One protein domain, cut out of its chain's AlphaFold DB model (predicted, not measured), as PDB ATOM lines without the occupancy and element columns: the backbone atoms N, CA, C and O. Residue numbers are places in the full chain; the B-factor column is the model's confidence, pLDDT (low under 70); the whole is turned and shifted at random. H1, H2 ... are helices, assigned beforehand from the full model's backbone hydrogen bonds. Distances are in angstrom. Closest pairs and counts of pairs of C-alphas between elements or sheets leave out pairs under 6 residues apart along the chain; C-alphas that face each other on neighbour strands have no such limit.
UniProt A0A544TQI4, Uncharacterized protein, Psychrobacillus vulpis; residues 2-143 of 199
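What this domain is: This is residues 2 to 143 of the 199 residues of an uncharacterized protein of Psychrobacillus vulpis (UniProt A0A544TQI4). The long helices H1 and H2 meet near their ends as a V, with H7 beside H1 and H3 folding back along H2. On one side of the V, H4 and H5 pack on H2 and H6 on H1, while residues 138 to 143 stick out. The 142 printed residues include eight named helices, H1 to H8 in order, and no named strand: all helix, part aligned and part crossed in packing. The whole is loose, with radius of gyration of the C-alphas 18.1 A and spans 52 by 44 by 26 A.

How they stand to each other: H2, residues 24 to 49, is the hub, touching four helices. H3, residues 59 to 74, makes a hairpin with H2, closest C-alphas Val 43 and Leu 66, 5.8 A. H4, residues 78 to 91, touches H2 about perpendicular at 80 degrees, closest C-alphas Ser 36 and Phe 80, 6.4 A. H5, residues 99 to 104, touches H2, closest C-alphas Tyr 34 and Trp 99, 5.0 A. H1, residues 2 to 21, touches H2 with residues 20 to 21 alone, closest C-alphas Met 20 and Ile 27, 5.8 A, a steep tilt of 47 degrees. H7, residues 119 to 133, touches H1, closest C-alphas Thr 4 and Met 129, 5.4 A, and makes a hairpin with H6, residues 109 to 115, closest C-alphas Ala 113 and Lys 119, 4.9 A. H8, residues 136 to 142, touches no helix. O i to N i+4 pairs are within hydrogen-bond range throughout H1, H3, H4, H6 and H8, in 20 of 22 for H2, 10 of 11 for H7 and 0 of 2 for H5, where 1 of 3 O i to N i+3 pairs is.

Where its parts are: H2 measures 38.1 A and H1 28.4 A, from C-alpha 2 at (36.979, 5.997, 19.235). H8 ends at C-alpha 142, (53.233, 8.070, 34.629).

The domain as a whole: The printed part has no cut and no long link. The C-alphas farthest apart, of Asn 75 and Ser 143, are 56.6 A apart. pLDDT is under 70 in residues 2 to 4 and 131 to 143.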
ATOM      1  N   LEU A   2      38.273   6.383  19.815       57.56
ATOM      2  CA  LEU A   2      36.979   5.997  19.235       57.56
ATOM      3  C   LEU A   2      36.498   4.608  19.713       57.56
ATOM      4  O   LEU A   2      35.422   4.522  20.288       57.56
ATOM      5  N   HIS A   3      37.325   3.560  19.591       62.75
ATOM      6  CA  HIS A   3      36.914   2.174  19.887       62.75
ATOM      7  C   HIS A   3      36.449   1.933  21.329       62.75
ATOM      8  O   HIS A   3      35.379   1.388  21.532       62.75
ATOM      9  N   THR A   4      37.161   2.408  22.355       67.44
ATOM     10  CA  THR A   4      36.715   2.222  23.751       67.44
ATOM     11  C   THR A   4      35.472   3.027  24.119       67.44
ATOM     12  O   THR A   4      34.705   2.624  24.993       67.44
ATOM     13  N   THR A   5      35.237   4.147  23.435       74.12
ATOM     14  CA  THR A   5      33.998   4.921  23.584       74.12
ATOM     15  C   THR A   5      32.824   4.190  22.934       74.12
ATOM     16  O   THR A   5      31.751   4.119  23.534       74.12
ATOM     17  N   VAL A   6      33.041   3.614  21.746       77.19
ATOM     18  CA  VAL A   6      32.053   2.799  21.023       77.19
ATOM     19  C   VAL A   6      31.740   1.520  21.802       77.19
ATOM     20  O   VAL A   6      30.571   1.271  22.072       77.19
ATOM     21  N   GLY A   7      32.747   0.795  22.294       80.75
ATOM     22  CA  GLY A   7      32.557  -0.422  23.086       80.75
ATOM     23  C   GLY A   7      31.806  -0.192  24.389       80.75
ATOM     24  O   GLY A   7      30.911  -0.962  24.746       80.75
ATOM     25  N   ARG A   8      32.080   0.931  25.066       83.00
ATOM     26  CA  ARG A   8      31.294   1.353  26.230       83.00
ATOM     27  C   ARG A   8      29.831   1.590  25.852       83.00
ATOM     28  O   ARG A   8      28.950   1.088  26.541       83.00
ATOM     29  N   ALA A   9      29.573   2.325  24.771       85.75
ATOM     30  CA  ALA A   9      28.215   2.600  24.311       85.75
ATOM     31  C   ALA A   9      27.477   1.316  23.891       85.75
ATOM     32  O   ALA A   9      26.336   1.114  24.298       85.75
ATOM     33  N   ALA A  10      28.136   0.418  23.153       88.12
ATOM     34  CA  ALA A  10      27.589  -0.876  22.754       88.12
ATOM     35  C   ALA A  10      27.206  -1.721  23.976       88.12
ATOM     36  O   ALA A  10      26.096  -2.247  24.048       88.12
ATOM     37  N   TYR A  11      28.078  -1.783  24.984       91.06
ATOM     38  CA  TYR A  11      27.791  -2.478  26.234       91.06
ATOM     39  C   TYR A  11      26.645  -1.828  27.036       91.06
ATOM     40  O   TYR A  11      25.799  -2.526  27.597       91.06
ATOM     41  N   GLU A  12      26.572  -0.494  27.079       91.94
ATOM     42  CA  GLU A  12      25.460   0.223  27.715       91.94
ATOM     43  C   GLU A  12      24.118  -0.066  27.035       91.94
ATOM     44  O   GLU A  12      23.115  -0.254  27.727       91.94
ATOM     45  N   VAL A  13      24.089  -0.099  25.700       92.69
ATOM     46  CA  VAL A  13      22.897  -0.446  24.911       92.69
ATOM     47  C   VAL A  13      22.523  -1.909  25.124       92.69
ATOM     48  O   VAL A  13      21.354  -2.210  25.356       92.69
ATOM     49  N   PHE A  14      23.505  -2.809  25.136       94.38
ATOM     50  CA  PHE A  14      23.297  -4.222  25.438       94.38
ATOM     51  C   PHE A  14      22.619  -4.414  26.797       94.38
ATOM     52  O   PHE A  14      21.554  -5.016  26.865       94.38
ATOM     53  N   LEU A  15      23.154  -3.820  27.871       94.75
ATOM     54  CA  LEU A  15      22.540  -3.884  29.202       94.75
ATOM     55  C   LEU A  15      21.108  -3.339  29.231       94.75
ATOM     56  O   LEU A  15      20.244  -3.878  29.921       94.75
ATOM     57  N   GLN A  16      20.870  -2.249  28.510       95.25
ATOM     58  CA  GLN A  16      19.564  -1.611  28.405       95.25
ATOM     59  C   GLN A  16      18.535  -2.519  27.729       95.25
ATOM     60  O   GLN A  16      17.422  -2.668  28.235       95.25
ATOM     61  N   LEU A  17      18.911  -3.158  26.624       94.81
ATOM     62  CA  LEU A  17      18.044  -4.088  25.911       94.81
ATOM     63  C   LEU A  17      17.850  -5.396  26.688       94.81
ATOM     64  O   LEU A  17      16.725  -5.874  26.789       94.81
ATOM     65  N   GLU A  18      18.898  -5.929  27.324       94.69
ATOM     66  CA  GLU A  18      18.788  -7.062  28.252       94.69
ATOM     67  C   GLU A  18      17.772  -6.771  29.360       94.69
ATOM     68  O   GLU A  18      16.894  -7.583  29.653       94.69
ATOM     69  N   PHE A  19      17.833  -5.575  29.951       95.31
ATOM     70  CA  PHE A  19      16.874  -5.159  30.966       95.31
ATOM     71  C   PHE A  19      15.454  -5.022  30.413       95.31
ATOM     72  O   PHE A  19      14.497  -5.428  31.082       95.31
ATOM     73  N   MET A  20      15.311  -4.482  29.198       94.38
ATOM     74  CA  MET A  20      14.026  -4.382  28.510       94.38
ATOM     75  C   MET A  20      13.389  -5.760  28.334       94.38
ATOM     76  O   MET A  20      12.240  -5.942  28.722       94.38
ATOM     77  N   LEU A  21      14.153  -6.733  27.834       93.06
ATOM     78  CA  LEU A  21      13.667  -8.067  27.478       93.06
ATOM     79  C   LEU A  21      13.507  -9.027  28.668       93.06
ATOM     80  O   LEU A  21      12.840 -10.047  28.521       93.06
ATOM     81  N   LYS A  22      14.081  -8.717  29.838       89.06
ATOM     82  CA  LYS A  22      14.135  -9.635  30.990       89.06
ATOM     83  C   LYS A  22      12.770 -10.119  31.502       89.06
ATOM     84  O   LYS A  22      12.643 -11.277  31.881       89.06
ATOM     85  N   GLU A  23      11.776  -9.235  31.581       85.19
ATOM     86  CA  GLU A  23      10.470  -9.541  32.187       85.19
ATOM     87  C   GLU A  23       9.361  -9.320  31.170       85.19
ATOM     88  O   GLU A  23       9.048  -8.182  30.826       85.19
ATOM     89  N   GLU A  24       8.773 -10.417  30.697       78.00
ATOM     90  CA  GLU A  24       7.830 -10.432  29.576       78.00
ATOM     91  C   GLU A  24       6.600  -9.551  29.801       78.00
ATOM     92  O   GLU A  24       6.248  -8.753  28.933       78.00
ATOM     93  N   ASN A  25       6.021  -9.611  31.000       84.31
ATOM     94  CA  ASN A  25       4.840  -8.826  31.363       84.31
ATOM     95  C   ASN A  25       5.112  -7.315  31.445       84.31
ATOM     96  O   ASN A  25       4.174  -6.530  31.568       84.31
ATOM     97  N   ASP A  26       6.378  -6.895  31.372       90.12
ATOM     98  CA  ASP A  26       6.793  -5.514  31.602       90.12
ATOM     99  C   ASP A  26       7.429  -4.833  30.380       90.12
ATOM    100  O   ASP A  26       7.735  -3.638  30.398       90.12
ATOM    101  N   ILE A  27       7.607  -5.564  29.276       93.38
ATOM    102  CA  ILE A  27       8.301  -5.038  28.091       93.38
ATOM    103  C   ILE A  27       7.604  -3.793  27.551       93.38
ATOM    104  O   ILE A  27       8.266  -2.800  27.256       93.38
ATOM    105  N   LYS A  28       6.268  -3.810  27.472       93.75
ATOM    106  CA  LYS A  28       5.496  -2.660  26.988       93.75
ATOM    107  C   LYS A  28       5.769  -1.417  27.834       93.75
ATOM    108  O   LYS A  28       6.058  -0.361  27.281       93.75
ATOM    109  N   ARG A  29       5.735  -1.527  29.166       95.94
ATOM    110  CA  ARG A  29       6.021  -0.392  30.057       95.94
ATOM    111  C   ARG A  29       7.466   0.080  29.903       95.94
ATOM    112  O   ARG A  29       7.690   1.285  29.843       95.94
ATOM    113  N   LYS A  30       8.439  -0.827  29.797       95.94
ATOM    114  CA  LYS A  30       9.855  -0.474  29.586       95.94
ATOM    115  C   LYS A  30      10.085   0.226  28.241       95.94
ATOM    116  O   LYS A  30      10.769   1.244  28.202       95.94
ATOM    117  N   ALA A  31       9.459  -0.248  27.166       95.44
ATOM    118  CA  ALA A  31       9.521   0.380  25.847       95.44
ATOM    119  C   ALA A  31       8.870   1.775  25.843       95.44
ATOM    120  O   ALA A  31       9.452   2.733  25.337       95.44
ATOM    121  N   LEU A  32       7.703   1.924  26.480       96.94
ATOM    122  CA  LEU A  32       7.053   3.226  26.646       96.94
ATOM    123  C   LEU A  32       7.868   4.161  27.555       96.94
ATOM    124  O   LEU A  32       7.913   5.361  27.304       96.94
ATOM    125  N   SER A  33       8.571   3.631  28.561       97.38
ATOM    126  CA  SER A  33       9.505   4.397  29.405       97.38
ATOM    127  C   SER A  33      10.680   4.933  28.590       97.38
ATOM    128  O   SER A  33      11.034   6.105  28.721       97.38
ATOM    129  N   TYR A  34      11.258   4.102  27.715       97.56
ATOM    130  CA  TYR A  34      12.294   4.518  26.768       97.56
ATOM    131  C   TYR A  34      11.794   5.645  25.859       97.56
ATOM    132  O   TYR A  34      12.393   6.720  25.820       97.56
ATOM    133  N   TYR A  35      10.657   5.432  25.196       97.81
ATOM    134  CA  TYR A  35      10.128   6.385  24.225       97.81
ATOM    135  C   TYR A  35       9.676   7.708  24.863       97.81
ATOM    136  O   TYR A  35      10.005   8.779  24.362       97.81
ATOM    137  N   SER A  36       8.991   7.665  26.009       97.62
ATOM    138  CA  SER A  36       8.581   8.876  26.741       97.62
ATOM    139  C   SER A  36       9.767   9.683  27.271       97.62
ATOM    140  O   SER A  36       9.743  10.914  27.221       97.62
ATOM    141  N   THR A  37      10.829   9.014  27.733       97.25
ATOM    142  CA  THR A  37      12.069   9.692  28.139       97.25
ATOM    143  C   THR A  37      12.722  10.378  26.940       97.25
ATOM    144  O   THR A  37      13.115  11.536  27.057       97.25
ATOM    145  N   TRP A  38      12.762   9.713  25.779       97.06
ATOM    146  CA  TRP A  38      13.248  10.303  24.528       97.06
ATOM    147  C   TRP A  38      12.419  11.525  24.097       97.06
ATOM    148  O   TRP A  38      12.997  12.574  23.816       97.06
ATOM    149  N   LEU A  39      11.082  11.450  24.134       97.69
ATOM    150  CA  LEU A  39      10.202  12.595  23.853       97.69
ATOM    151  C   LEU A  39      10.501  13.781  24.782       97.69
ATOM    152  O   LEU A  39      10.598  14.927  24.339       97.69
ATOM    153  N   TYR A  40      10.671  13.515  26.081       97.12
ATOM    154  CA  TYR A  40      10.986  14.543  27.073       97.12
ATOM    155  C   TYR A  40      12.371  15.172  26.851       97.12
ATOM    156  O   TYR A  40      12.543  16.391  26.987       97.12
ATOM    157  N   GLU A  41      13.364  14.359  26.490       96.06
ATOM    158  CA  GLU A  41      14.695  14.816  26.090       96.06
ATOM    159  C   GLU A  41      14.635  15.685  24.830       96.06
ATOM    160  O   GLU A  41      15.235  16.762  24.817       96.06
ATOM    161  N   GLU A  42      13.860  15.289  23.815       96.25
ATOM    162  CA  GLU A  42      13.695  16.059  22.578       96.25
ATOM    163  C   GLU A  42      13.005  17.404  22.852       96.25
ATOM    164  O   GLU A  42      13.494  18.438  22.406       96.25
ATOM    165  N   VAL A  43      11.949  17.444  23.675       96.75
ATOM    166  CA  VAL A  43      11.319  18.707  24.116       96.75
ATOM    167  C   VAL A  43      12.316  19.599  24.860       96.75
ATOM    168  O   VAL A  43      12.367  20.811  24.635       96.75
ATOM    169  N   THR A  44      13.133  19.022  25.742       94.88
ATOM    170  CA  THR A  44      14.159  19.767  26.486       94.88
ATOM    171  C   THR A  44      15.216  20.346  25.541       94.88
ATOM    172  O   THR A  44      15.594  21.515  25.671       94.88
ATOM    173  N   PHE A  45      15.665  19.551  24.570       94.81
ATOM    174  CA  PHE A  45      16.614  19.961  23.543       94.81
ATOM    175  C   PHE A  45      16.040  21.062  22.644       94.81
ATOM    176  O   PHE A  45      16.671  22.107  22.500       94.81
ATOM    177  N   ILE A  46      14.825  20.891  22.119       96.38
ATOM    178  CA  ILE A  46      14.163  21.882  21.259       96.38
ATOM    179  C   ILE A  46      14.003  23.219  21.991       96.38
ATOM    180  O   ILE A  46      14.323  24.268  21.437       96.38
ATOM    181  N   ASN A  47      13.582  23.205  23.258       95.31
ATOM    182  CA  ASN A  47      13.472  24.427  24.062       95.31
ATOM    183  C   ASN A  47      14.815  25.146  24.256       95.31
ATOM    184  O   ASN A  47      14.846  26.371  24.399       95.31
ATOM    185  N   LYS A  48      15.926  24.403  24.290       94.12
ATOM    186  CA  LYS A  48      17.275  24.977  24.317       94.12
ATOM    187  C   LYS A  48      17.648  25.550  22.946       94.12
ATOM    188  O   LYS A  48      18.110  26.686  22.888       94.12
ATOM    189  N   GLU A  49      17.391  24.816  21.867       94.88
ATOM    190  CA  GLU A  49      17.666  25.255  20.492       94.88
ATOM    191  C   GLU A  49      16.884  26.511  20.100       94.88
ATOM    192  O   GLU A  49      17.450  27.425  19.509       94.88
ATOM    193  N   LEU A  50      15.615  26.632  20.499       94.56
ATOM    194  CA  LEU A  50      14.799  27.824  20.235       94.56
ATOM    195  C   LEU A  50      15.358  29.100  20.889       94.56
ATOM    196  O   LEU A  50      15.072  30.204  20.421       94.56
ATOM    197  N   LYS A  51      16.167  28.964  21.948       94.44
ATOM    198  CA  LYS A  51      16.865  30.078  22.613       94.44
ATOM    199  C   LYS A  51      18.210  30.408  21.960       94.44
ATOM    200  O   LYS A  51      18.781  31.461  22.253       94.44
ATOM    201  N   ASN A  52      18.735  29.541  21.094       93.75
ATOM    202  CA  ASN A  52      19.998  29.782  20.408       93.75
ATOM    203  C   ASN A  52      19.829  30.863  19.333       93.75
ATOM    204  O   ASN A  52      18.856  30.887  18.583       93.75
ATOM    205  N   LYS A  53      20.828  31.747  19.207       89.00
ATOM    206  CA  LYS A  53      20.829  32.821  18.192       89.00
ATOM    207  C   LYS A  53      20.890  32.288  16.755       89.00
ATOM    208  O   LYS A  53      20.446  32.967  15.836       89.00
ATOM    209  N   LYS A  54      21.468  31.100  16.570       91.38
ATOM    210  CA  LYS A  54      21.593  30.388  15.293       91.38
ATOM    211  C   LYS A  54      21.187  28.925  15.521       91.38
ATOM    212  O   LYS A  54      22.068  28.115  15.805       91.38
ATOM    213  N   PRO A  55      19.881  28.607  15.523       89.31
ATOM    214  CA  PRO A  55      19.419  27.238  15.724       89.31
ATOM    215  C   PRO A  55      19.867  26.344  14.561       89.31
ATOM    216  O   PRO A  55      20.013  26.816  13.433       89.31
ATOM    217  N   MET A  56      20.074  25.052  14.833       89.94
ATOM    218  CA  MET A  56      20.487  24.089  13.796       89.94
ATOM    219  C   MET A  56      19.391  23.809  12.756       89.94
ATOM    220  O   MET A  56      19.692  23.447  11.622       89.94
ATOM    221  N   LEU A  57      18.124  23.959  13.145       91.00
ATOM    222  CA  LEU A  57      16.942  23.779  12.300       91.00
ATOM    223  C   LEU A  57      16.131  25.076  12.245       91.00
ATOM    224  O   LEU A  57      16.286  25.951  13.102       91.00
ATOM    225  N   SER A  58      15.236  25.192  11.259       94.88
ATOM    226  CA  SER A  58      14.329  26.339  11.193       94.88
ATOM    227  C   SER A  58      13.412  26.382  12.420       94.88
ATOM    228  O   SER A  58      13.060  25.347  13.002       94.88
ATOM    229  N   LYS A  59      13.016  27.592  12.825       94.06
ATOM    230  CA  LYS A  59      12.149  27.776  13.995       94.06
ATOM    231  C   LYS A  59      10.794  27.103  13.798       94.06
ATOM    232  O   LYS A  59      10.271  26.537  14.748       94.06
ATOM    233  N   GLU A  60      10.261  27.111  12.582       95.69
ATOM    234  CA  GLU A  60       8.982  26.489  12.233       95.69
ATOM    235  C   GLU A  60       9.033  24.972  12.451       95.69
ATOM    236  O   GLU A  60       8.136  24.406  13.073       95.69
ATOM    237  N   VAL A  61      10.116  24.316  12.010       96.19
ATOM    238  CA  VAL A  61      10.322  22.873  12.219       96.19
ATOM    239  C   VAL A  61      10.436  22.553  13.708       96.19
ATOM    240  O   VAL A  61       9.825  21.594  14.181       96.19
ATOM    241  N   LEU A  62      11.193  23.358  14.459       96.38
ATOM    242  CA  LEU A  62      11.355  23.182  15.902       96.38
ATOM    243  C   LEU A  62      10.032  23.363  16.656       96.38
ATOM    244  O   LEU A  62       9.713  22.545  17.515       96.38
ATOM    245  N   LEU A  63       9.250  24.393  16.329       97.00
ATOM    246  CA  LEU A  63       7.956  24.655  16.964       97.00
ATOM    247  C   LEU A  63       6.944  23.550  16.669       97.00
ATOM    248  O   LEU A  63       6.283  23.091  17.595       97.00
ATOM    249  N   LYS A  64       6.881  23.067  15.423       97.25
ATOM    250  CA  LYS A  64       6.013  21.940  15.062       97.25
ATOM    251  C   LYS A  64       6.367  20.682  15.857       97.25
ATOM    252  O   LYS A  64       5.501  20.089  16.489       97.25
ATOM    253  N   LYS A  65       7.654  20.312  15.901       97.06
ATOM    254  CA  LYS A  65       8.120  19.175  16.712       97.06
ATOM    255  C   LYS A  65       7.813  19.351  18.200       97.06
ATOM    256  O   LYS A  65       7.451  18.392  18.873       97.06
ATOM    257  N   LEU A  66       7.978  20.567  18.723       97.31
ATOM    258  CA  LEU A  66       7.676  20.882  20.116       97.31
ATOM    259  C   LEU A  66       6.186  20.690  20.419       97.31
ATOM    260  O   LEU A  66       5.850  20.136  21.463       97.31
ATOM    261  N   GLU A  67       5.311  21.149  19.528       97.69
ATOM    262  CA  GLU A  67       3.864  20.969  19.637       97.69
ATOM    263  C   GLU A  67       3.486  19.485  19.602       97.69
ATOM    264  O   GLU A  67       2.836  19.006  20.534       97.69
ATOM    265  N   ASP A  68       3.970  18.745  18.600       97.38
ATOM    266  CA  ASP A  68       3.715  17.311  18.444       97.38
ATOM    267  C   ASP A  68       4.159  16.533  19.691       97.38
ATOM    268  O   ASP A  68       3.365  15.809  20.298       97.38
ATOM    269  N   ASN A  69       5.395  16.739  20.151       97.62
ATOM    270  CA  ASN A  69       5.926  16.027  21.311       97.62
ATOM    271  C   ASN A  69       5.210  16.408  22.614       97.62
ATOM    272  O   ASN A  69       4.960  15.537  23.449       97.62
ATOM    273  N   ASN A  70       4.838  17.679  22.801       97.12
ATOM    274  CA  ASN A  70       4.047  18.088  23.964       97.12
ATOM    275  C   ASN A  70       2.634  17.498  23.927       97.12
ATOM    276  O   ASN A  70       2.119  17.112  24.975       97.12
ATOM    277  N   ARG A  71       2.006  17.388  22.749       97.81
ATOM    278  CA  ARG A  71       0.707  16.721  22.598       97.81
ATOM    279  C   ARG A  71       0.797  15.258  23.024       97.81
ATOM    280  O   ARG A  71      -0.070  14.804  23.767       97.81
ATOM    281  N   LEU A  72       1.837  14.542  22.593       97.38
ATOM    282  CA  LEU A  72       2.074  13.148  22.985       97.38
ATOM    283  C   LEU A  72       2.311  13.032  24.499       97.38
ATOM    284  O   LEU A  72       1.656  12.232  25.166       97.38
ATOM    285  N   LEU A  73       3.202  13.858  25.059       96.69
ATOM    286  CA  LEU A  73       3.549  13.832  26.484       96.69
ATOM    287  C   LEU A  73       2.370  14.174  27.398       96.69
ATOM    288  O   LEU A  73       2.187  13.500  28.402       96.69
ATOM    289  N   ASN A  74       1.556  15.170  27.045       95.81
ATOM    290  CA  ASN A  74       0.443  15.617  27.890       95.81
ATOM    291  C   ASN A  74      -0.819  14.748  27.756       95.81
ATOM    292  O   ASN A  74      -1.709  14.845  28.602       95.81
ATOM    293  N   ASN A  75      -0.901  13.913  26.715       95.69
ATOM    294  CA  ASN A  75      -2.026  13.011  26.484       95.69
ATOM    295  C   ASN A  75      -1.583  11.553  26.646       95.69
ATOM    296  O   ASN A  75      -1.666  10.978  27.729       95.69
ATOM    297  N   GLU A  76      -1.072  10.964  25.569       96.06
ATOM    298  CA  GLU A  76      -0.804   9.532  25.421       96.06
ATOM    299  C   GLU A  76       0.253   9.018  26.416       96.06
ATOM    300  O   GLU A  76       0.172   7.881  26.880       96.06
ATOM    301  N   PHE A  77       1.203   9.874  26.802       97.25
ATOM    302  CA  PHE A  77       2.304   9.549  27.714       97.25
ATOM    303  C   PHE A  77       2.239  10.296  29.051       97.25
ATOM    304  O   PHE A  77       3.236  10.330  29.774       97.25
ATOM    305  N   LYS A  78       1.076  10.847  29.424       97.56
ATOM    306  CA  LYS A  78       0.930  11.677  30.631       97.56
ATOM    307  C   LYS A  78       1.424  10.985  31.901       97.56
ATOM    308  O   LYS A  78       2.205  11.559  32.655       97.56
ATOM    309  N   SER A  79       1.043   9.725  32.108       97.88
ATOM    310  CA  SER A  79       1.478   8.945  33.277       97.88
ATOM    311  C   SER A  79       2.994   8.721  33.310       97.88
ATOM    312  O   SER A  79       3.608   8.749  34.374       97.88
ATOM    313  N   PHE A  80       3.629   8.547  32.148       97.88
ATOM    314  CA  PHE A  80       5.082   8.421  32.044       97.88
ATOM    315  C   PHE A  80       5.785   9.763  32.270       97.88
ATOM    316  O   PHE A  80       6.849   9.805  32.882       97.88
ATOM    317  N   GLN A  81       5.187  10.868  31.830       97.25
ATOM    318  CA  GLN A  81       5.694  12.211  32.096       97.25
ATOM    319  C   GLN A  81       5.666  12.525  33.602       97.25
ATOM    320  O   GLN A  81       6.661  12.995  34.161       97.25
ATOM    321  N   GLU A  82       4.564  12.207  34.281       97.88
ATOM    322  CA  GLU A  82       4.440  12.295  35.741       97.88
ATOM    323  C   GLU A  82       5.493  11.424  36.443       97.88
ATOM    324  O   GLU A  82       6.158  11.875  37.382       97.88
ATOM    325  N   GLU A  83       5.720  10.211  35.939       98.25
ATOM    326  CA  GLU A  83       6.737   9.298  36.453       98.25
ATOM    327  C   GLU A  83       8.172   9.823  36.265       98.25
ATOM    328  O   GLU A  83       9.007   9.699  37.169       98.25
ATOM    329  N   ILE A  84       8.469  10.474  35.135       97.88
ATOM    330  CA  ILE A  84       9.741  11.172  34.904       97.88
ATOM    331  C   ILE A  84       9.944  12.244  35.980       97.88
ATOM    332  O   ILE A  84      11.004  12.291  36.611       97.88
ATOM    333  N   PHE A  85       8.934  13.079  36.246       97.56
ATOM    334  CA  PHE A  85       9.022  14.109  37.284       97.56
ATOM    335  C   PHE A  85       9.191  13.515  38.688       97.56
ATOM    336  O   PHE A  85      10.044  13.985  39.453       97.56
ATOM    337  N   ARG A  86       8.449  12.449  39.018       98.19
ATOM    338  CA  ARG A  86       8.597  11.707  40.280       98.19
ATOM    339  C   ARG A  86      10.023  11.184  40.446       98.19
ATOM    340  O   ARG A  86      10.640  11.404  41.492       98.19
ATOM    341  N   THR A  87      10.571  10.558  39.407       98.25
ATOM    342  CA  THR A  87      11.922   9.983  39.414       98.25
ATOM    343  C   THR A  87      12.993  11.065  39.558       98.25
ATOM    344  O   THR A  87      13.894  10.917  40.385       98.25
ATOM    345  N   LYS A  88      12.873  12.200  38.851       97.50
ATOM    346  CA  LYS A  88      13.786  13.350  39.020       97.50
ATOM    347  C   LYS A  88      13.809  13.855  40.459       97.50
ATOM    348  O   LYS A  88      14.886  14.064  41.017       97.50
ATOM    349  N   LYS A  89      12.631  14.005  41.075       97.62
ATOM    350  CA  LYS A  89      12.496  14.437  42.475       97.62
ATOM    351  C   LYS A  89      13.123  13.428  43.438       97.62
ATOM    352  O   LYS A  89      13.869  13.828  44.328       97.62
ATOM    353  N   LYS A  90      12.861  12.131  43.240       97.44
ATOM    354  CA  LYS A  90      13.429  11.041  44.048       97.44
ATOM    355  C   LYS A  90      14.959  11.021  43.983       97.44
ATOM    356  O   LYS A  90      15.609  10.918  45.018       97.44
ATOM    357  N   LEU A  91      15.522  11.140  42.780       96.38
ATOM    358  CA  LEU A  91      16.968  11.095  42.538       96.38
ATOM    359  C   LEU A  91      17.674  12.441  42.768       96.38
ATOM    360  O   LEU A  91      18.900  12.482  42.759       96.38
ATOM    361  N   ARG A  92      16.922  13.527  42.997       96.75
ATOM    362  CA  ARG A  92      17.433  14.897  43.183       96.75
ATOM    363  C   ARG A  92      18.301  15.374  42.009       96.75
ATOM    364  O   ARG A  92      19.355  15.972  42.208       96.75
ATOM    365  N   ILE A  93      17.846  15.113  40.782       95.19
ATOM    366  CA  ILE A  93      18.541  15.486  39.538       95.19
ATOM    367  C   ILE A  93      17.751  16.514  38.726       95.19
ATOM    368  O   ILE A  93      16.520  16.491  38.669       95.19
ATOM    369  N   ASN A  94      18.479  17.393  38.033       91.31
ATOM    370  CA  ASN A  94      17.889  18.428  37.175       91.31
ATOM    371  C   ASN A  94      17.786  18.002  35.703       91.31
ATOM    372  O   ASN A  94      16.976  18.556  34.956       91.31
ATOM    373  N   HIS A  95      18.554  16.994  35.291       90.19
ATOM    374  CA  HIS A  95      18.489  16.410  33.953       90.19
ATOM    375  C   HIS A  95      17.411  15.309  33.870       90.19
ATOM    376  O   HIS A  95      16.947  14.827  34.908       90.19
ATOM    377  N   PRO A  96      16.986  14.913  32.658       91.75
ATOM    378  CA  PRO A  96      16.152  13.729  32.458       91.75
ATOM    379  C   PRO A  96      16.768  12.489  33.139       91.75
ATOM    380  O   PRO A  96      17.990  12.300  33.068       91.75
ATOM    381  N   PRO A  97      15.974  11.672  33.858       96.25
ATOM    382  CA  PRO A  97      16.451  10.407  34.398       96.25
ATOM    383  C   PRO A  97      16.716   9.435  33.245       96.25
ATOM    384  O   PRO A  97      16.171   9.585  32.155       96.25
ATOM    385  N   LYS A  98      17.527   8.403  33.480       96.44
ATOM    386  CA  LYS A  98      17.631   7.303  32.516       96.44
ATOM    387  C   LYS A  98      16.287   6.577  32.459       96.44
ATOM    388  O   LYS A  98      15.665   6.376  33.499       96.44
ATOM    389  N   TRP A  99      15.849   6.159  31.272       97.50
ATOM    390  CA  TRP A  99      14.533   5.526  31.102       97.50
ATOM    391  C   TRP A  99      14.355   4.284  31.983       97.50
ATOM    392  O   TRP A  99      13.276   4.037  32.513       97.50
ATOM    393  N   TYR A 100      15.436   3.525  32.191       96.75
ATOM    394  CA  TYR A 100      15.430   2.329  33.025       96.75
ATOM    395  C   TYR A 100      15.323   2.649  34.522       96.75
ATOM    396  O   TYR A 100      15.144   1.741  35.316       96.75
ATOM    397  N   SER A 101      15.425   3.915  34.926       97.75
ATOM    398  CA  SER A 101      15.228   4.365  36.308       97.75
ATOM    399  C   SER A 101      13.768   4.676  36.638       97.75
ATOM    400  O   SER A 101      13.443   4.846  37.813       97.75
ATOM    401  N   LEU A 102      12.896   4.769  35.626       97.56
ATOM    402  CA  LEU A 102      11.468   4.989  35.833       97.56
ATOM    403  C   LEU A 102      10.828   3.795  36.546       97.56
ATOM    404  O   LEU A 102      11.297   2.660  36.458       97.56
ATOM    405  N   PHE A 103       9.750   4.080  37.268       96.38
ATOM    406  CA  PHE A 103       8.974   3.135  38.065       96.38
ATOM    407  C   PHE A 103       9.822   2.319  39.042       96.38
ATOM    408  O   PHE A 103       9.699   1.098  39.137       96.38
ATOM    409  N   ASP A 104      10.703   3.022  39.757       95.38
ATOM    410  CA  ASP A 104      11.607   2.446  40.757       95.38
ATOM    411  C   ASP A 104      12.610   1.428  40.186       95.38
ATOM    412  O   ASP A 104      13.163   0.600  40.914       95.38
ATOM    413  N   GLY A 105      12.899   1.544  38.887       95.50
ATOM    414  CA  GLY A 105      13.976   0.827  38.229       95.50
ATOM    415  C   GLY A 105      15.383   1.288  38.655       95.50
ATOM    416  O   GLY A 105      15.556   2.159  39.517       95.50
ATOM    417  N   PRO A 106      16.437   0.676  38.090       96.38
ATOM    418  CA  PRO A 106      17.820   0.946  38.465       96.38
ATOM    419  C   PRO A 106      18.218   2.394  38.166       96.38
ATOM    420  O   PRO A 106      17.971   2.919  37.090       96.38
ATOM    421  N   ASP A 107      18.900   3.052  39.100       94.56
ATOM    422  CA  ASP A 107      19.309   4.462  38.954       94.56
ATOM    423  C   ASP A 107      20.697   4.658  38.322       94.56
ATOM    424  O   ASP A 107      21.144   5.786  38.129       94.56
ATOM    425  N   ASN A 108      21.399   3.567  37.998       93.56
ATOM    426  CA  ASN A 108      22.702   3.599  37.337       93.56
ATOM    427  C   ASN A 108      23.034   2.260  36.656       93.56
ATOM    428  O   ASN A 108      22.437   1.225  36.963       93.56
ATOM    429  N   LEU A 109      24.045   2.271  35.782       92.81
ATOM    430  CA  LEU A 109      24.487   1.097  35.017       92.81
ATOM    431  C   LEU A 109      24.950  -0.078  35.888       92.81
ATOM    432  O   LEU A 109      24.718  -1.225  35.526       92.81
ATOM    433  N   LYS A 110      25.553   0.174  37.057       93.75
ATOM    434  CA  LYS A 110      25.974  -0.895  37.976       93.75
ATOM    435  C   LYS A 110      24.767  -1.620  38.578       93.75
ATOM    436  O   LYS A 110      24.782  -2.845  38.699       93.75
ATOM    437  N   LYS A 111      23.709  -0.888  38.949       95.38
ATOM    438  CA  LYS A 111      22.441  -1.484  39.401       95.38
ATOM    439  C   LYS A 111      21.706  -2.174  38.252       95.38
ATOM    440  O   LYS A 111      21.174  -3.257  38.472       95.38
ATOM    441  N   LEU A 112      21.740  -1.601  37.048       95.38
ATOM    442  CA  LEU A 112      21.187  -2.213  35.837       95.38
ATOM    443  C   LEU A 112      21.859  -3.564  35.550       95.38
ATOM    444  O   LEU A 112      21.175  -4.574  35.447       95.38
ATOM    445  N   ALA A 113      23.194  -3.606  35.557       94.62
ATOM    446  CA  ALA A 113      23.973  -4.830  35.383       94.62
ATOM    447  C   ALA A 113      23.687  -5.877  36.467       94.62
ATOM    448  O   ALA A 113      23.609  -7.068  36.180       94.62
ATOM    449  N   LYS A 114      23.481  -5.451  37.720       94.25
ATOM    450  CA  LYS A 114      23.034  -6.362  38.785       94.25
ATOM    451  C   LYS A 114      21.665  -6.966  38.469       94.25
ATOM    452  O   LYS A 114      21.450  -8.142  38.738       94.25
ATOM    453  N   GLN A 115      20.746  -6.182  37.915       93.44
ATOM    454  CA  GLN A 115      19.425  -6.679  37.548       93.44
ATOM    455  C   GLN A 115      19.436  -7.564  36.303       93.44
ATOM    456  O   GLN A 115      18.559  -8.411  36.191       93.44
ATOM    457  N   THR A 116      20.412  -7.436  35.409       91.81
ATOM    458  CA  THR A 116      20.564  -8.304  34.229       91.81
ATOM    459  C   THR A 116      21.524  -9.476  34.451       91.81
ATOM    460  O   THR A 116      21.885 -10.146  33.493       91.81
ATOM    461  N   SER A 117      21.934  -9.751  35.697       90.81
ATOM    462  CA  SER A 117      22.898 -10.816  36.037       90.81
ATOM    463  C   SER A 117      24.258 -10.672  35.332       90.81
ATOM    464  O   SER A 117      24.949 -11.651  35.078       90.81
ATOM    465  N   LEU A 118      24.656  -9.434  35.030       89.94
ATOM    466  CA  LEU A 118      25.898  -9.073  34.340       89.94
ATOM    467  C   LEU A 118      26.815  -8.222  35.228       89.94
ATOM    468  O   LEU A 118      27.636  -7.454  34.728       89.94
ATOM    469  N   LYS A 119      26.675  -8.312  36.556       91.25
ATOM    470  CA  LYS A 119      27.424  -7.491  37.521       91.25
ATOM    471  C   LYS A 119      28.933  -7.730  37.426       91.25
ATOM    472  O   LYS A 119      29.711  -6.778  37.469       91.25
ATOM    473  N   GLU A 120      29.342  -8.986  37.307       87.25
ATOM    474  CA  GLU A 120      30.740  -9.403  37.220       87.25
ATOM    475  C   GLU A 120      31.332  -8.925  35.890       87.25
ATOM    476  O   GLU A 120      32.336  -8.211  35.884       87.25
ATOM    477  N   ALA A 121      30.631  -9.183  34.780       84.44
ATOM    478  CA  ALA A 121      30.992  -8.673  33.460       84.44
ATOM    479  C   ALA A 121      31.101  -7.138  33.450       84.44
ATOM    480  O   ALA A 121      32.062  -6.591  32.916       84.44
ATOM    481  N   HIS A 122      30.182  -6.430  34.112       86.94
ATOM    482  CA  HIS A 122      30.227  -4.973  34.255       86.94
ATOM    483  C   HIS A 122      31.507  -4.500  34.941       86.94
ATOM    484  O   HIS A 122      32.152  -3.569  34.466       86.94
ATOM    485  N   SER A 123      31.900  -5.151  36.038       83.06
ATOM    486  CA  SER A 123      33.093  -4.762  36.798       83.06
ATOM    487  C   SER A 123      34.399  -4.908  36.016       83.06
ATOM    488  O   SER A 123      35.341  -4.167  36.273       83.06
ATOM    489  N   VAL A 124      34.450  -5.825  35.048       80.81
ATOM    490  CA  VAL A 124      35.638  -6.055  34.215       80.81
ATOM    491  C   VAL A 124      35.584  -5.189  32.959       80.81
ATOM    492  O   VAL A 124      36.483  -4.388  32.703       80.81
ATOM    493  N   LEU A 125      34.501  -5.315  32.193       80.75
ATOM    494  CA  LEU A 125      34.369  -4.720  30.866       80.75
ATOM    495  C   LEU A 125      34.179  -3.204  30.956       80.75
ATOM    496  O   LEU A 125      34.917  -2.441  30.334       80.75
ATOM    497  N   TYR A 126      33.221  -2.749  31.768       78.38
ATOM    498  CA  TYR A 126      32.889  -1.328  31.844       78.38
ATOM    499  C   TYR A 126      33.984  -0.525  32.548       78.38
ATOM    500  O   TYR A 126      34.358   0.542  32.067       78.38
ATOM    501  N   THR A 127      34.540  -1.036  33.652       72.31
ATOM    502  CA  THR A 127      35.630  -0.358  34.370       72.31
ATOM    503  C   THR A 127      36.880  -0.232  33.502       72.31
ATOM    504  O   THR A 127      37.465   0.850  33.458       72.31
ATOM    505  N   GLY A 128      37.257  -1.284  32.764       71.81
ATOM    506  CA  GLY A 128      38.394  -1.245  31.843       71.81
ATOM    507  C   GLY A 128      38.208  -0.225  30.716       71.81
ATOM    508  O   GLY A 128      39.056   0.650  30.531       71.81
ATOM    509  N   MET A 129      37.068  -0.285  30.017       75.44
ATOM    510  CA  MET A 129      36.755   0.642  28.921       75.44
ATOM    511  C   MET A 129      36.605   2.092  29.404       75.44
ATOM    512  O   MET A 129      37.082   3.016  28.748       75.44
ATOM    513  N   SER A 130      35.981   2.311  30.566       70.44
ATOM    514  CA  SER A 130      35.775   3.647  31.140       70.44
ATOM    515  C   SER A 130      37.084   4.278  31.622       70.44
ATOM    516  O   SER A 130      37.330   5.450  31.334       70.44
ATOM    517  N   ALA A 131      37.957   3.515  32.290       66.94
ATOM    518  CA  ALA A 131      39.270   4.002  32.714       66.94
ATOM    519  C   ALA A 131      40.135   4.430  31.517       66.94
ATOM    520  O   ALA A 131      40.853   5.429  31.588       66.94
ATOM    521  N   GLU A 132      40.041   3.709  30.399       69.44
ATOM    522  CA  GLU A 132      40.736   4.080  29.168       69.44
ATOM    523  C   GLU A 132      40.110   5.305  28.488       69.44
ATOM    524  O   GLU A 132      40.835   6.215  28.083       69.44
ATOM    525  N   ALA A 133      38.777   5.368  28.399       65.25
ATOM    526  CA  ALA A 133      38.066   6.502  27.805       65.25
ATOM    527  C   ALA A 133      38.350   7.827  28.538       65.25
ATOM    528  O   ALA A 133      38.423   8.878  27.904       65.25
ATOM    529  N   HIS A 134      38.560   7.780  29.858       65.00
ATOM    530  CA  HIS A 134      38.904   8.944  30.677       65.00
ATOM    531  C   HIS A 134      40.415   9.213  30.800       65.00
ATOM    532  O   HIS A 134      40.804  10.116  31.535       65.00
ATOM    533  N   GLY A 135      41.280   8.451  30.114       60.12
ATOM    534  CA  GLY A 135      42.737   8.647  30.166       60.12
ATOM    535  C   GLY A 135      43.375   8.349  31.530       60.12
ATOM    536  O   GLY A 135      44.545   8.658  31.743       60.12
ATOM    537  N   LEU A 136      42.633   7.726  32.455       57.97
ATOM    538  CA  LEU A 136      43.094   7.413  33.812       57.97
ATOM    539  C   LEU A 136      44.287   6.452  33.800       57.97
ATOM    540  O   LEU A 136      45.192   6.616  34.613       57.97
ATOM    541  N   LYS A 137      44.330   5.515  32.840       53.91
ATOM    542  CA  LYS A 137      45.479   4.613  32.633       53.91
ATOM    543  C   LYS A 137      46.783   5.381  32.393       53.91
ATOM    544  O   LYS A 137      47.777   5.116  33.061       53.91
ATOM    545  N   SER A 138      46.747   6.401  31.534       52.69
ATOM    546  CA  SER A 138      47.914   7.236  31.235       52.69
ATOM    547  C   SER A 138      48.433   7.973  32.475       52.69
ATOM    548  O   SER A 138      49.637   8.122  32.628       52.69
ATOM    549  N   ILE A 139      47.551   8.382  33.393       55.78
ATOM    550  CA  ILE A 139      47.939   9.052  34.647       55.78
ATOM    551  C   ILE A 139      48.561   8.058  35.640       55.78
ATOM    552  O   ILE A 139      49.579   8.362  36.265       55.78
ATOM    553  N   THR A 140      47.986   6.859  35.784       56.22
ATOM    554  CA  THR A 140      48.527   5.834  36.690       56.22
ATOM    555  C   THR A 140      49.891   5.306  36.249       56.22
ATOM    556  O   THR A 140      50.737   5.060  37.109       56.22
ATOM    557  N   ASP A 141      50.140   5.193  34.945       52.81
ATOM    558  CA  ASP A 141      51.403   4.661  34.417       52.81
ATOM    559  C   ASP A 141      52.559   5.671  34.541       52.81
ATOM    560  O   ASP A 141      53.675   5.292  34.909       52.81
ATOM    561  N   ILE A 142      52.275   6.974  34.379       54.91
ATOM    562  CA  ILE A 142      53.233   8.070  34.629       54.91
ATOM    563  C   ILE A 142      53.670   8.099  36.098       54.91
ATOM    564  O   ILE A 142      54.832   8.355  36.402       54.91
ATOM    565  N   SER A 143      52.759   7.797  37.029       54.25
ATOM    566  CA  SER A 143      53.071   7.824  38.465       54.25
ATOM    567  C   SER A 143      53.978   6.676  38.929       54.25
ATOM    568  O   SER A 143      54.509   6.735  40.038       54.25
TER     569      SER A 143